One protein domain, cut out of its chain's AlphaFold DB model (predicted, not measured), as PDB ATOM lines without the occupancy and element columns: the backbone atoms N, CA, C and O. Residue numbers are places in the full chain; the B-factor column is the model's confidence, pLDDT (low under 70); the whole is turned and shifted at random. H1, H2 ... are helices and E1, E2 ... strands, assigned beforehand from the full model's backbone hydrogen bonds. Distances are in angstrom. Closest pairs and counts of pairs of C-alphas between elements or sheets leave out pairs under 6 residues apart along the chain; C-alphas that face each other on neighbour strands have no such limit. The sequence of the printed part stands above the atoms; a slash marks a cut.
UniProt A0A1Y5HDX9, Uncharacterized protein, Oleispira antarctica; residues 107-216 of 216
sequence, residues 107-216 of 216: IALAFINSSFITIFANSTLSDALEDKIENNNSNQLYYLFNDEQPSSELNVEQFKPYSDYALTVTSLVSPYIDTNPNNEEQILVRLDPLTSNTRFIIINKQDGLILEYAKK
ATOM      1  N   ILE A 107     103.848 124.907 140.691       96.44
ATOM      2  CA  ILE A 107     103.021 124.227 139.681       96.44
ATOM      3  C   ILE A 107     102.615 122.823 140.124       96.44
ATOM      4  O   ILE A 107     101.528 122.368 139.782       96.44
ATOM      5  N   ALA A 108     103.450 122.147 140.920       96.75
ATOM      6  CA  ALA A 108     103.175 120.796 141.386       96.75
ATOM      7  C   ALA A 108     103.850 120.474 142.719       96.75
ATOM      8  O   ALA A 108     104.873 121.054 143.091       96.75
ATOM      9  N   LEU A 109     103.282 119.492 143.409       97.75
ATOM     10  CA  LEU A 109     103.865 118.819 144.560       97.75
ATOM     11  C   LEU A 109     104.166 117.380 144.148       97.75
ATOM     12  O   LEU A 109     103.245 116.609 143.890       97.75
ATOM     13  N   ALA A 110     105.442 117.017 144.074       97.38
ATOM     14  CA  ALA A 110     105.861 115.700 143.613       97.38
ATOM     15  C   ALA A 110     106.503 114.888 144.734       97.38
ATOM     16  O   ALA A 110     107.428 115.363 145.390       97.38
ATOM     17  N   PHE A 111     106.070 113.646 144.926       97.75
ATOM     18  CA  PHE A 111     106.827 112.678 145.709       97.75
ATOM     19  C   PHE A 111     107.944 112.094 144.840       97.75
ATOM     20  O   PHE A 111     107.676 111.434 143.832       97.75
ATOM     21  N   ILE A 112     109.197 112.352 145.217       95.75
ATOM     22  CA  ILE A 112     110.380 111.897 144.485       95.75
ATOM     23  C   ILE A 112     111.239 111.068 145.433       95.75
ATOM     24  O   ILE A 112     111.822 111.596 146.382       95.75
ATOM     25  N   ASN A 113     111.338 109.771 145.131       93.25
ATOM     26  CA  ASN A 113     112.108 108.750 145.848       93.25
ATOM     27  C   ASN A 113     111.623 108.522 147.289       93.25
ATOM     28  O   ASN A 113     111.076 107.474 147.604       93.25
ATOM     29  N   SER A 114     111.814 109.507 148.160       95.12
ATOM     30  CA  SER A 114     111.621 109.372 149.604       95.12
ATOM     31  C   SER A 114     111.018 110.602 150.289       95.12
ATOM     32  O   SER A 114     110.782 110.560 151.496       95.12
ATOM     33  N   SER A 115     110.765 111.686 149.553       97.12
ATOM     34  CA  SER A 115     110.258 112.951 150.096       97.12
ATOM     35  C   SER A 115     109.402 113.703 149.083       97.12
ATOM     36  O   SER A 115     109.516 113.472 147.878       97.12
ATOM     37  N   PHE A 116     108.611 114.662 149.558       97.94
ATOM     38  CA  PHE A 116     107.928 115.606 148.684       97.94
ATOM     39  C   PHE A 116     108.844 116.757 148.271       97.94
ATOM     40  O   PHE A 116     109.631 117.255 149.076       97.94
ATOM     41  N   ILE A 117     108.693 117.205 147.028       96.81
ATOM     42  CA  ILE A 117     109.396 118.337 146.428       96.81
ATOM     43  C   ILE A 117     108.371 119.267 145.782       96.81
ATOM     44  O   ILE A 117     107.465 118.813 145.075       96.81
ATOM     45  N   THR A 118     108.524 120.572 146.005       96.62
ATOM     46  CA  THR A 118     107.719 121.581 145.304       96.62
ATOM     47  C   THR A 118     108.366 121.902 143.960       96.62
ATOM     48  O   THR A 118     109.522 122.323 143.908       96.62
ATOM     49  N   ILE A 119     107.624 121.729 142.869       95.62
ATOM     50  CA  ILE A 119     108.067 122.102 141.523       95.62
ATOM     51  C   ILE A 119     107.508 123.487 141.200       95.62
ATOM     52  O   ILE A 119     106.325 123.754 141.419       95.62
ATOM     53  N   PHE A 120     108.360 124.366 140.679       95.75
ATOM     54  CA  PHE A 120     108.039 125.758 140.371       95.75
ATOM     55  C   PHE A 120     108.055 126.020 138.862       95.75
ATOM     56  O   PHE A 120     108.761 125.340 138.112       95.75
ATOM     57  N   ALA A 121     107.317 127.046 138.431       95.88
ATOM     58  CA  ALA A 121     107.184 127.420 137.022       95.88
ATOM     59  C   ALA A 121     108.500 127.874 136.360       95.88
ATOM     60  O   ALA A 121     108.646 127.836 135.147       95.88
ATOM     61  N   ASN A 122     109.485 128.301 137.150       94.44
ATOM     62  CA  ASN A 122     110.818 128.652 136.657       94.44
ATOM     63  C   ASN A 122     111.767 127.445 136.534       94.44
ATOM     64  O   ASN A 122     112.957 127.636 136.278       94.44
ATOM     65  N   SER A 123     111.284 126.220 136.764       93.00
ATOM     66  CA  SER A 123     112.071 125.002 136.572       93.00
ATOM     67  C   SER A 123     112.122 124.593 135.099       93.00
ATOM     68  O   SER A 123     111.203 124.861 134.331       93.00
ATOM     69  N   THR A 124     113.174 123.873 134.707       90.38
ATOM     70  CA  THR A 124     113.338 123.351 133.338       90.38
ATOM     71  C   THR A 124     112.290 122.307 132.947       90.38
ATOM     72  O   THR A 124     112.165 121.983 131.773       90.38
ATOM     73  N   LEU A 125     111.544 121.774 133.920       88.06
ATOM     74  CA  LEU A 125     110.499 120.771 133.717       88.06
ATOM     75  C   LEU A 125     109.109 121.392 133.523       88.06
ATOM     76  O   LEU A 125     108.172 120.654 133.231       88.06
ATOM     77  N   SER A 126     108.962 122.709 133.724       89.69
ATOM     78  CA  SER A 126     107.658 123.372 133.823       89.69
ATOM     79  C   SER A 126     106.782 123.135 132.598       89.69
ATOM     80  O   SER A 126     105.710 122.558 132.738       89.69
ATOM     81  N   ASP A 127     107.264 123.515 131.414       87.38
ATOM     82  CA  ASP A 127     106.472 123.499 130.177       87.38
ATOM     83  C   ASP A 127     105.875 122.113 129.897       87.38
ATOM     84  O   ASP A 127     104.699 121.974 129.593       87.38
ATOM     85  N   ALA A 128     106.676 121.064 130.079       87.81
ATOM     86  CA  ALA A 128     106.245 119.698 129.824       87.81
ATOM     87  C   ALA A 128     105.369 119.114 130.953       87.81
ATOM     88  O   ALA A 128     104.572 118.204 130.718       87.81
ATOM     89  N   LEU A 129     105.500 119.611 132.189       91.94
ATOM     90  CA  LEU A 129     104.651 119.196 133.308       91.94
ATOM     91  C   LEU A 129     103.281 119.870 133.290       91.94
ATOM     92  O   LEU A 129     102.322 119.230 133.713       91.94
ATOM     93  N   GLU A 130     103.168 121.113 132.817       91.25
ATOM     94  CA  GLU A 130     101.889 121.834 132.753       91.25
ATOM     95  C   GLU A 130     100.855 121.061 131.920       91.25
ATOM     96  O   GLU A 130      99.779 120.746 132.437       91.25
ATOM     97  N   ASP A 131     101.232 120.606 130.720       88.50
ATOM     98  CA  ASP A 131     100.386 119.751 129.871       88.50
ATOM     99  C   ASP A 131      99.955 118.472 130.604       88.50
ATOM    100  O   ASP A 131      98.828 117.982 130.484       88.50
ATOM    101  N   LYS A 132     100.864 117.887 131.388       89.88
ATOM    102  CA  LYS A 132     100.603 116.637 132.102       89.88
ATOM    103  C   LYS A 132      99.680 116.830 133.299       89.88
ATOM    104  O   LYS A 132      98.855 115.957 133.574       89.88
ATOM    105  N   ILE A 133      99.817 117.943 134.009       92.38
ATOM    106  CA  ILE A 133      98.960 118.328 135.135       92.38
ATOM    107  C   ILE A 133      97.542 118.590 134.635       92.38
ATOM    108  O   ILE A 133      96.590 118.110 135.252       92.38
ATOM    109  N   GLU A 134      97.402 119.282 133.501       90.12
ATOM    110  CA  GLU A 134      96.107 119.551 132.876       90.12
ATOM    111  C   GLU A 134      95.420 118.251 132.437       90.12
ATOM    112  O   GLU A 134      94.285 117.985 132.832       90.12
ATOM    113  N   ASN A 135      96.138 117.377 131.724       88.94
ATOM    114  CA  ASN A 135      95.594 116.101 131.249       88.94
ATOM    115  C   ASN A 135      95.181 115.146 132.384       88.94
ATOM    116  O   ASN A 135      94.208 114.405 132.245       88.94
ATOM    117  N   ASN A 136      95.909 115.149 133.505       87.12
ATOM    118  CA  ASN A 136      95.598 114.307 134.664       87.12
ATOM    119  C   ASN A 136      94.666 114.985 135.680       87.12
ATOM    120  O   ASN A 136      94.272 114.347 136.656       87.12
ATOM    121  N   ASN A 137      94.339 116.267 135.483       90.00
ATOM    122  CA  ASN A 137      93.573 117.091 136.417       90.00
ATOM    123  C   ASN A 137      94.111 117.034 137.866       90.00
ATOM    124  O   ASN A 137      93.347 116.990 138.832       90.00
ATOM    125  N   SER A 138      95.437 116.979 138.025       92.25
ATOM    126  CA  SER A 138      96.087 116.894 139.337       92.25
ATOM    127  C   SER A 138      97.488 117.491 139.320       92.25
ATOM    128  O   SER A 138      98.326 117.146 138.488       92.25
ATOM    129  N   ASN A 139      97.757 118.350 140.302       94.81
ATOM    130  CA  ASN A 139      99.073 118.928 140.579       94.81
ATOM    131  C   ASN A 139      99.869 118.129 141.630       94.81
ATOM    132  O   ASN A 139     100.951 118.550 142.040       94.81
ATOM    133  N   GLN A 140      99.335 116.992 142.081       96.88
ATOM    134  CA  GLN A 140      99.995 116.073 143.002       96.88
ATOM    135  C   GLN A 140     100.553 114.906 142.197       96.88
ATOM    136  O   GLN A 140      99.799 114.149 141.578       96.88
ATOM    137  N   LEU A 141     101.873 114.757 142.205       97.06
ATOM    138  CA  LEU A 141     102.577 113.820 141.341       97.06
ATOM    139  C   LEU A 141     103.391 112.805 142.146       97.06
ATOM    140  O   LEU A 141     103.867 113.081 143.246       97.06
ATOM    141  N   TYR A 142     103.596 111.637 141.557       96.94
ATOM    142  CA  TYR A 142     104.542 110.626 142.004       96.94
ATOM    143  C   TYR A 142     105.551 110.371 140.887       96.94
ATOM    144  O   TYR A 142     105.162 110.196 139.731       96.94
ATOM    145  N   TYR A 143     106.841 110.365 141.214       95.88
ATOM    146  CA  TYR A 143     107.893 110.072 140.245       95.88
ATOM    147  C   TYR A 143     108.286 108.594 140.290       95.88
ATOM    148  O   TYR A 143     108.828 108.115 141.288       95.88
ATOM    149  N   LEU A 144     108.033 107.874 139.195       94.31
ATOM    150  CA  LEU A 144     108.349 106.454 139.068       94.31
ATOM    151  C   LEU A 144     109.742 106.256 138.459       94.31
ATOM    152  O   LEU A 144     109.934 106.486 137.267       94.31
ATOM    153  N   PHE A 145     110.707 105.792 139.252       90.88
ATOM    154  CA  PHE A 145     112.044 105.459 138.753       90.88
ATOM    155  C   PHE A 145     112.006 104.237 137.827       90.88
ATOM    156  O   PHE A 145     111.250 103.295 138.057       90.88
ATOM    157  N   ASN A 146     112.810 104.282 136.764       87.56
ATOM    158  CA  ASN A 146     113.016 103.167 135.850       87.56
ATOM    159  C   ASN A 146     114.436 102.640 136.056       87.56
ATOM    160  O   ASN A 146     115.398 103.239 135.575       87.56
ATOM    161  N   ASP A 147     114.551 101.524 136.769       84.88
ATOM    162  CA  ASP A 147     115.843 100.921 137.093       84.88
ATOM    163  C   ASP A 147     116.510 100.262 135.871       84.88
ATOM    164  O   ASP A 147     117.723 100.057 135.865       84.88
ATOM    165  N   GLU A 148     115.748  99.967 134.811       85.81
ATOM    166  CA  GLU A 148     116.273  99.394 133.564       85.81
ATOM    167  C   GLU A 148     116.913 100.456 132.658       85.81
ATOM    168  O   GLU A 148     117.828 100.160 131.888       85.81
ATOM    169  N   GLN A 149     116.443 101.703 132.750       83.19
ATOM    170  CA  GLN A 149     116.969 102.851 132.010       83.19
ATOM    171  C   GLN A 149     117.178 104.040 132.954       83.19
ATOM    172  O   GLN A 149     116.408 105.006 132.917       83.19
ATOM    173  N   PRO A 150     118.211 103.986 133.813       81.69
ATOM    174  CA  PRO A 150     118.474 105.056 134.761       81.69
ATOM    175  C   PRO A 150     118.884 106.339 134.026       81.69
ATOM    176  O   PRO A 150     119.757 106.327 133.155       81.69
ATOM    177  N   SER A 151     118.283 107.461 134.414       81.69
ATOM    178  CA  SER A 151     118.632 108.801 133.940       81.69
ATOM    179  C   SER A 151     119.140 109.661 135.097       81.69
ATOM    180  O   SER A 151     118.657 109.573 136.225       81.69
ATOM    181  N   SER A 152     120.118 110.524 134.817       81.56
ATOM    182  CA  SER A 152     120.575 111.545 135.772       81.56
ATOM    183  C   SER A 152     119.615 112.732 135.880       81.56
ATOM    184  O   SER A 152     119.730 113.534 136.803       81.56
ATOM    185  N   GLU A 153     118.685 112.854 134.933       85.31
ATOM    186  CA  GLU A 153     117.697 113.926 134.850       85.31
ATOM    187  C   GLU A 153     116.284 113.370 135.030       85.31
ATOM    188  O   GLU A 153     116.005 112.218 134.686       85.31
ATOM    189  N   LEU A 154     115.391 114.201 135.570       88.31
ATOM    190  CA  LEU A 154     113.987 113.844 135.739       88.31
ATOM    191  C   LEU A 154     113.288 113.823 134.379       88.31
ATOM    192  O   LEU A 154     113.325 114.804 133.639       88.31
ATOM    193  N   ASN A 155     112.607 112.722 134.075       89.94
ATOM    194  CA  ASN A 155     111.811 112.588 132.866       89.94
ATOM    195  C   ASN A 155     110.339 112.886 133.162       89.94
ATOM    196  O   ASN A 155     109.723 112.281 134.042       89.94
ATOM    197  N   VAL A 156     109.750 113.781 132.377       90.38
ATOM    198  CA  VAL A 156     108.336 114.166 132.474       90.38
ATOM    199  C   VAL A 156     107.414 112.949 132.349       90.38
ATOM    200  O   VAL A 156     106.392 112.861 133.035       90.38
ATOM    201  N   GLU A 157     107.790 111.949 131.550       90.50
ATOM    202  CA  GLU A 157     106.998 110.734 131.345       90.50
ATOM    203  C   GLU A 157     106.865 109.860 132.597       90.50
ATOM    204  O   GLU A 157     105.848 109.173 132.782       90.50
ATOM    205  N   GLN A 158     107.844 109.957 133.496       93.19
ATOM    206  CA  GLN A 158     107.906 109.206 134.749       93.19
ATOM    207  C   GLN A 158     107.062 109.823 135.867       93.19
ATOM    208  O   GLN A 158     106.785 109.145 136.856       93.19
ATOM    209  N   PHE A 159     106.590 111.062 135.707       95.00
ATOM    210  CA  PHE A 159     105.584 111.616 136.606       95.00
ATOM    211  C   PHE A 159     104.215 111.002 136.321       95.00
ATOM    212  O   PHE A 159     103.749 110.974 135.176       95.00
ATOM    213  N   LYS A 160     103.568 110.511 137.371       95.25
ATOM    214  CA  LYS A 160     102.217 109.941 137.360       95.25
ATOM    215  C   LYS A 160     101.355 110.633 138.419       95.25
ATOM    216  O   LYS A 160     101.922 111.253 139.324       95.25
ATOM    217  N   PRO A 161     100.018 110.552 138.335       95.88
ATOM    218  CA  PRO A 161      99.150 111.039 139.402       95.88
ATOM    219  C   PRO A 161      99.533 110.416 140.747       95.88
ATOM    220  O   PRO A 161      99.723 109.205 140.851       95.88
ATOM    221  N   TYR A 162      99.659 111.242 141.788       97.00
ATOM    222  CA  TYR A 162     100.021 110.766 143.125       97.00
ATOM    223  C   TYR A 162      99.015 109.752 143.689       97.00
ATOM    224  O   TYR A 162      99.413 108.794 144.348       97.00
ATOM    225  N   SER A 163      97.728 109.939 143.386       95.06
ATOM    226  CA  SER A 163      96.627 109.066 143.815       95.06
ATOM    227  C   SER A 163      96.876 107.588 143.530       95.06
ATOM    228  O   SER A 163      96.516 106.739 144.338       95.06
ATOM    229  N   ASP A 164      97.535 107.286 142.413       95.44
ATOM    230  CA  ASP A 164      97.738 105.917 141.943       95.44
ATOM    231  C   ASP A 164      98.835 105.194 142.746       95.44
ATOM    232  O   ASP A 164      98.907 103.965 142.750       95.44
ATOM    233  N   TYR A 165      99.680 105.954 143.452       96.38
ATOM    234  CA  TYR A 165     100.855 105.468 144.183       96.38
ATOM    235  C   TYR A 165     100.847 105.856 145.671       96.38
ATOM    236  O   TYR A 165     101.830 105.620 146.373       96.38
ATOM    237  N   ALA A 166      99.751 106.425 146.178       95.69
ATOM    238  CA  ALA A 166      99.650 106.946 147.543       95.69
ATOM    239  C   ALA A 166      99.995 105.890 148.620       95.69
ATOM    240  O   ALA A 166     100.787 106.149 149.527       95.69
ATOM    241  N   LEU A 167      99.501 104.655 148.463       95.44
ATOM    242  CA  LEU A 167      99.798 103.523 149.359       95.44
ATOM    243  C   LEU A 167     101.267 103.067 149.318       95.44
ATOM    244  O   LEU A 167     101.796 102.521 150.289       95.44
ATOM    245  N   THR A 168     101.961 103.298 148.205       94.12
ATOM    246  CA  THR A 168     103.395 102.998 148.101       94.12
ATOM    247  C   THR A 168     104.196 103.903 149.035       94.12
ATOM    248  O   THR A 168     105.177 103.468 149.631       94.12
ATOM    249  N   VAL A 169     103.750 105.147 149.235       94.19
ATOM    250  CA  VAL A 169     104.424 106.093 150.135       94.19
ATOM    251  C   VAL A 169     104.286 105.680 151.598       94.19
ATOM    252  O   VAL A 169     105.250 105.791 152.350       94.19
ATOM    253  N   THR A 170     103.125 105.163 152.012       92.75
ATOM    254  CA  THR A 170     102.885 104.773 153.415       92.75
ATOM    255  C   THR A 170     103.652 103.519 153.834       92.75
ATOM    256  O   THR A 170     103.909 103.326 155.022       92.75
ATOM    257  N   SER A 171     104.042 102.679 152.872       90.88
ATOM    258  CA  SER A 171     104.839 101.466 153.102       90.88
ATOM    259  C   SER A 171     106.353 101.687 152.993       90.88
ATOM    260  O   SER A 171     107.128 100.791 153.335       90.88
ATOM    261  N   LEU A 172     106.791 102.871 152.554       93.12
ATOM    262  CA  LEU A 172     108.203 103.178 152.363       93.12
ATOM    263  C   LEU A 172     108.912 103.442 153.698       93.12
ATOM    264  O   LEU A 172     108.493 104.275 154.500       93.12
ATOM    265  N   VAL A 173     110.060 102.791 153.897       92.00
ATOM    266  CA  VAL A 173     110.960 103.073 155.023       92.00
ATOM    267  C   VAL A 173     112.011 104.083 154.571       92.00
ATOM    268  O   VAL A 173     112.833 103.791 153.707       92.00
ATOM    269  N   SER A 174     111.986 105.282 155.155       93.06
ATOM    270  CA  SER A 174     112.850 106.397 154.761       93.06
ATOM    271  C   SER A 174     113.165 107.311 155.953       93.06
ATOM    272  O   SER A 174     112.283 107.541 156.776       93.06
ATOM    273  N   PRO A 175     114.370 107.914 156.024       92.00
ATOM    274  CA  PRO A 175     114.700 108.930 157.034       92.00
ATOM    275  C   PRO A 175     113.889 110.229 156.893       92.00
ATOM    276  O   PRO A 175     113.965 111.106 157.749       92.00
ATOM    277  N   TYR A 176     113.145 110.386 155.799       94.88
ATOM    278  CA  TYR A 176     112.276 111.530 155.540       94.88
ATOM    279  C   TYR A 176     110.801 111.239 155.831       94.88
ATOM    280  O   TYR A 176     109.948 112.060 155.497       94.88
ATOM    281  N   ILE A 177     110.497 110.083 156.420       94.81
ATOM    282  CA  ILE A 177     109.141 109.660 156.751       94.81
ATOM    283  C   ILE A 177     109.093 109.364 158.250       94.81
ATOM    284  O   ILE A 177     109.674 108.393 158.727       94.81
ATOM    285  N   ASP A 178     108.386 110.220 158.981       92.25
ATOM    286  CA  ASP A 178     108.222 110.159 160.431       92.25
ATOM    287  C   ASP A 178     106.759 109.806 160.773       92.25
ATOM    288  O   ASP A 178     105.827 110.183 160.060       92.25
ATOM    289  N   THR A 179     106.507 109.121 161.890       90.44
ATOM    290  CA  THR A 179     105.137 108.985 162.417       90.44
ATOM    291  C   THR A 179     104.687 110.298 163.053       90.44
ATOM    292  O   THR A 179     105.498 111.031 163.625       90.44
ATOM    293  N   ASN A 180     103.394 110.633 162.974       89.75
ATOM    294  CA  ASN A 180     102.905 111.826 163.655       89.75
ATOM    295  C   ASN A 180     102.685 111.547 165.156       89.75
ATOM    296  O   ASN A 180     101.791 110.775 165.496       89.75
ATOM    297  N   PRO A 181     103.431 112.195 166.078       87.56
ATOM    298  CA  PRO A 181     103.303 111.934 167.515       87.56
ATOM    299  C   PRO A 181     101.931 112.314 168.086       87.56
ATOM    300  O   PRO A 181     101.562 111.841 169.154       87.56
ATOM    301  N   ASN A 182     101.180 113.170 167.386       89.94
ATOM    302  CA  ASN A 182      99.872 113.641 167.832       89.94
ATOM    303  C   ASN A 182      98.710 112.825 167.248       89.94
ATOM    304  O   ASN A 182      97.580 112.978 167.706       89.94
ATOM    305  N   ASN A 183      98.956 112.016 166.211       93.19
ATOM    306  CA  ASN A 183      97.927 111.229 165.540       93.19
ATOM    307  C   ASN A 183      98.553 110.009 164.844       93.19
ATOM    308  O   ASN A 183      99.211 110.141 163.816       93.19
ATOM    309  N   GLU A 184      98.310 108.813 165.378       91.69
ATOM    310  CA  GLU A 184      98.887 107.559 164.872       91.69
ATOM    311  C   GLU A 184      98.383 107.151 163.475       91.69
ATOM    312  O   GLU A 184      99.019 106.328 162.805       91.69
ATOM    313  N   GLU A 185      97.269 107.734 163.022       94.06
ATOM    314  CA  GLU A 185      96.711 107.548 161.677       94.06
ATOM    315  C   GLU A 185      97.377 108.454 160.633       94.06
ATOM    316  O   GLU A 185      97.021 108.408 159.456       94.06
ATOM    317  N   GLN A 186      98.348 109.276 161.035       95.88
ATOM    318  CA  GLN A 186      99.030 110.218 160.159       95.88
ATOM    319  C   GLN A 186     100.533 109.955 160.089       95.88
ATOM    320  O   GLN A 186     101.199 109.629 161.078       95.88
ATOM    321  N   ILE A 187     101.080 110.166 158.897       95.69
ATOM    322  CA  ILE A 187     102.511 110.108 158.614       95.69
ATOM    323  C   ILE A 187     102.970 111.499 158.171       95.69
ATOM    324  O   ILE A 187     102.270 112.208 157.450       95.69
ATOM    325  N   LEU A 188     104.154 111.893 158.624       96.31
ATOM    326  CA  LEU A 188     104.832 113.129 158.262       96.31
ATOM    327  C   LEU A 188     105.910 112.811 157.232       96.31
ATOM    328  O   LEU A 188     106.915 112.182 157.556       96.31
ATOM    329  N   VAL A 189     105.738 113.288 156.008       97.31
ATOM    330  CA  VAL A 189     106.747 113.159 154.953       97.31
ATOM    331  C   VAL A 189     107.444 114.501 154.773       97.31
ATOM    332  O   VAL A 189     106.778 115.529 154.654       97.31
ATOM    333  N   ARG A 190     108.779 114.534 154.751       97.31
ATOM    334  CA  ARG A 190     109.533 115.787 154.573       97.31
ATOM    335  C   ARG A 190     109.212 116.445 153.234       97.31
ATOM    336  O   ARG A 190     109.085 115.768 152.214       97.31
ATOM    337  N   LEU A 191     109.159 117.773 153.258       97.44
ATOM    338  CA  LEU A 191     109.037 118.629 152.086       97.44
ATOM    339  C   LEU A 191     110.342 119.396 151.859       97.44
ATOM    340  O   LEU A 191     110.783 120.133 152.743       97.44
ATOM    341  N   ASP A 192     110.916 119.259 150.665       94.81
ATOM    342  CA  ASP A 192     112.167 119.900 150.251       94.81
ATOM    343  C   ASP A 192     113.320 119.676 151.266       94.81
ATOM    344  O   ASP A 192     113.948 120.652 151.702       94.81
ATOM    345  N   PRO A 193     113.632 118.418 151.661       94.06
ATOM    346  CA  PRO A 193     114.500 118.105 152.808       94.06
ATOM    347  C   PRO A 193     115.924 118.663 152.703       94.06
ATOM    348  O   PRO A 193     116.581 118.884 153.717       94.06
ATOM    349  N   LEU A 194     116.403 118.927 151.484       91.75
ATOM    350  CA  LEU A 194     117.720 119.526 151.242       91.75
ATOM    351  C   LEU A 194     117.766 121.027 151.557       91.75
ATOM    352  O   LEU A 194     118.842 121.587 151.747       91.75
ATOM    353  N   THR A 195     116.608 121.685 151.605       90.12
ATOM    354  CA  THR A 195     116.491 123.127 151.876       90.12
ATOM    355  C   THR A 195     115.832 123.419 153.221       90.12
ATOM    356  O   THR A 195     115.985 124.517 153.757       90.12
ATOM    357  N   SER A 196     115.094 122.457 153.786       90.44
ATOM    358  CA  SER A 196     114.397 122.632 155.054       90.44
ATOM    359  C   SER A 196     114.214 121.329 155.824       90.44
ATOM    360  O   SER A 196     113.788 120.318 155.279       90.44
ATOM    361  N   ASN A 197     114.430 121.388 157.136       90.81
ATOM    362  CA  ASN A 197     114.166 120.303 158.083       90.81
ATOM    363  C   ASN A 197     112.919 120.554 158.954       90.81
ATOM    364  O   ASN A 197     112.725 119.867 159.951       90.81
ATOM    365  N   THR A 198     112.089 121.542 158.620       93.69
ATOM    366  CA  THR A 198     110.899 121.917 159.416       93.69
ATOM    367  C   THR A 198     109.599 121.764 158.640       93.69
ATOM    368  O   THR A 198     108.522 121.981 159.184       93.69
ATOM    369  N   ARG A 199     109.671 121.417 157.352       96.19
ATOM    370  CA  ARG A 199     108.527 121.394 156.437       96.19
ATOM    371  C   ARG A 199     108.122 119.961 156.137       96.19
ATOM    372  O   ARG A 199     108.973 119.128 155.822       96.19
ATOM    373  N   PHE A 200     106.825 119.701 156.219       97.06
ATOM    374  CA  PHE A 200     106.250 118.376 156.058       97.06
ATOM    375  C   PHE A 200     104.947 118.436 155.272       97.06
ATOM    376  O   PHE A 200     104.220 119.429 155.325       97.06
ATOM    377  N   ILE A 201     104.641 117.334 154.604       97.88
ATOM    378  CA  ILE A 201     103.307 116.995 154.132       97.88
ATOM    379  C   ILE A 201     102.777 115.908 155.055       97.88
ATOM    380  O   ILE A 201     103.439 114.889 155.273       97.88
ATOM    381  N   ILE A 202     101.603 116.148 155.623       97.31
ATOM    382  CA  ILE A 202     100.885 115.156 156.409       97.31
ATOM    383  C   ILE A 202     100.059 114.320 155.441       97.31
ATOM    384  O   ILE A 202      99.252 114.862 154.684       97.31
ATOM    385  N   ILE A 203     100.256 113.008 155.487       97.25
ATOM    386  CA  ILE A 203      99.462 112.046 154.724       97.25
ATOM    387  C   ILE A 203      98.722 111.104 155.670       97.25
ATOM    388  O   ILE A 203      99.188 110.814 156.779       97.25
ATOM    389  N   ASN A 204      97.564 110.622 155.237       96.69
ATOM    390  CA  ASN A 204      96.826 109.584 155.939       96.69
ATOM    391  C   ASN A 204      97.553 108.239 155.782       96.69
ATOM    392  O   ASN A 204      97.985 107.860 154.696       96.69
ATOM    393  N   LYS A 205      97.717 107.512 156.883       94.81
ATOM    394  CA  LYS A 205      98.445 106.243 156.933       94.81
ATOM    395  C   LYS A 205      97.719 105.091 156.231       94.81
ATOM    396  O   LYS A 205      98.382 104.167 155.767       94.81
ATOM    397  N   GLN A 206      96.387 105.116 156.197       94.69
ATOM    398  CA  GLN A 206      95.552 104.033 155.673       94.69
ATOM    399  C   GLN A 206      95.463 104.057 154.146       94.69
ATOM    400  O   GLN A 206      95.580 103.004 153.527       94.69
ATOM    401  N   ASP A 207      95.266 105.235 153.549       95.56
ATOM    402  CA  ASP A 207      95.054 105.399 152.102       95.56
ATOM    403  C   ASP A 207      96.178 106.182 151.394       95.56
ATOM    404  O   ASP A 207      96.257 106.180 150.166       95.56
ATOM    405  N   GLY A 208      97.084 106.808 152.150       95.44
ATOM    406  CA  GLY A 208      98.182 107.614 151.621       95.44
ATOM    407  C   GLY A 208      97.767 108.999 151.133       95.44
ATOM    408  O   GLY A 208      98.603 109.705 150.577       95.44
ATOM    409  N   LEU A 209      96.510 109.417 151.310       96.25
ATOM    410  CA  LEU A 209      96.048 110.706 150.803       96.25
ATOM    411  C   LEU A 209      96.747 111.871 151.503       96.25
ATOM    412  O   LEU A 209      96.934 111.877 152.722       96.25
ATOM    413  N   ILE A 210      97.092 112.890 150.717       97.31
ATOM    414  CA  ILE A 210      97.644 114.146 151.219       97.31
ATOM    415  C   ILE A 210      96.547 114.902 151.970       97.31
ATOM    416  O   ILE A 210      95.509 115.225 151.397       97.31
ATOM    417  N   LEU A 211      96.798 115.191 153.246       95.94
ATOM    418  CA  LEU A 211      95.860 115.895 154.116       95.94
ATOM    419  C   LEU A 211      96.168 117.392 154.161       95.94
ATOM    420  O   LEU A 211      95.324 118.207 153.805       95.94
ATOM    421  N   GLU A 212      97.379 117.758 154.586       95.75
ATOM    422  CA  GLU A 212      97.761 119.161 154.771       95.75
ATOM    423  C   GLU A 212      99.280 119.372 154.777       95.75
ATOM    424  O   GLU A 212     100.077 118.439 154.909       95.75
ATOM    425  N   TYR A 213      99.683 120.634 154.654       96.88
ATOM    426  CA  TYR A 213     101.046 121.073 154.922       96.88
ATOM    427  C   TYR A 213     101.237 121.340 156.420       96.88
ATOM    428  O   TYR A 213     100.390 121.959 157.062       96.88
ATOM    429  N   ALA A 214     102.394 120.959 156.961       94.88
ATOM    430  CA  ALA A 214     102.778 121.290 158.325       94.88
ATOM    431  C   ALA A 214     104.190 121.877 158.399       94.88
ATOM    432  O   ALA A 214     105.121 121.449 157.709       94.88
ATOM    433  N   LYS A 215     104.356 122.839 159.309       92.19
ATOM    434  CA  LYS A 215     105.653 123.392 159.693       92.19
ATOM    435  C   LYS A 215     105.880 123.157 161.186       92.19
ATOM    436  O   LYS A 215     105.073 123.626 161.984       92.19
ATOM    437  N   LYS A 216     106.936 122.427 161.547       85.75
ATOM    438  CA  LYS A 216     107.301 122.094 162.934       85.75
ATOM    439  C   LYS A 216     108.685 122.617 163.274       85.75
ATOM    440  O   LYS A 216     109.573 122.472 162.407       85.75
TER     441      LYS A 216
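What this domain is: This is residues 107 to 216 of the 216 residues of an uncharacterized protein of Oleispira antarctica (UniProt A0A1Y5HDX9). Two small twisted sheets of four strands each follow one another along the longest axis, and the edge strand E2 of the first comes nearest to the second at E6. H1 packs on the first sheet at the end away from the second sheet, while H2 lies across the second sheet and grazes the first; residues 147 to 152 stick out as the tip of a long loop. The printed part has 110 residues, with named elements in the order E1 E2 H1 E3 E4 H2 E5 E6 E7 E8. The first sheet, E2 E1 E3 E4, is mixed, the second, E5 E6 E7 E8, is antiparallel, and the class is mixed, helices and strands. The whole is compact, with a radius of gyration of the C-alphas of 13.8 A and spans of 39 by 29 by 27 A.

Where its parts are: E1, residues 107 to 112, begins with C-alpha 107 at (103.021, 124.227, 139.681) and is 15.1 A long. E2 is residues 115 to 120, 16.2 A, and H1 is residues 126 to 136, 15.1 A. E3 is residues 140 to 143 and E4 residues 159 to 161. H2 is residues 166 to 171, with C-alpha 166 at (99.650, 106.946, 147.543). E5 is residues 177 to 179, E6 residues 186 to 190, 13.1 A, and E7 residues 199 to 204, 16.6 A. E8, residues 210 to 215, 14.9 A, ends with C-alpha 215 at (105.653, 123.392, 159.693).

How they stand to each other: E1 and E2 form an antiparallel hairpin, with N 110 and O 117 2.9 A apart. E1 and E3 are parallel, with N 111 and O 141 at 2.8 A. The hairpin E3 and E4 has N 142 and O 160 at 2.8 A. This sheet is only just strongly twisted, with C-alphas up to 4.4 A off its best plane. H1 and this sheet make two layers, a helix on one face of a sheet; its height over the sheet is 8.1 A, and it runs across the strands, over E3 at 70 degrees on the local plane. The closest C-alphas of E1 and H1 are those of Ile 107 and Glu 130, 7.4 A. E5 E6 E7 E8 is a meander, each strand the antiparallel neighbour of the one before, with N 178 and O 188 at 2.8 A, N 201 and O 189 at 2.8 A, and N 202 and O 212 at 2.8 A. H2 is on this sheet at a height of 9.2 A, only just over E6 with 3 of its C-alphas, and across it at 88 degrees on the local plane; its residues 166 to 169 only graze the first sheet. The closest C-alphas of E2 and E6 are those of Ser 115 and Arg 190, 5.3 A, while H1 and H2 are apart. Of the O i to N i+4 pairs, 5 of 7 in H1 and 1 of 2 in H2 are within hydrogen-bond range.

The domain as a whole: The C-alphas of Gln 149 and Asn 182 are the two farthest apart, 41.1 A. The printed part has no cut and ends at the chain's last residue, 216. The link from E3 to E4 is long, 15 residues, and its residues 147 to 152 stand free. The mean pLDDT of the printed part is 93.0, and no printed residue is under 70.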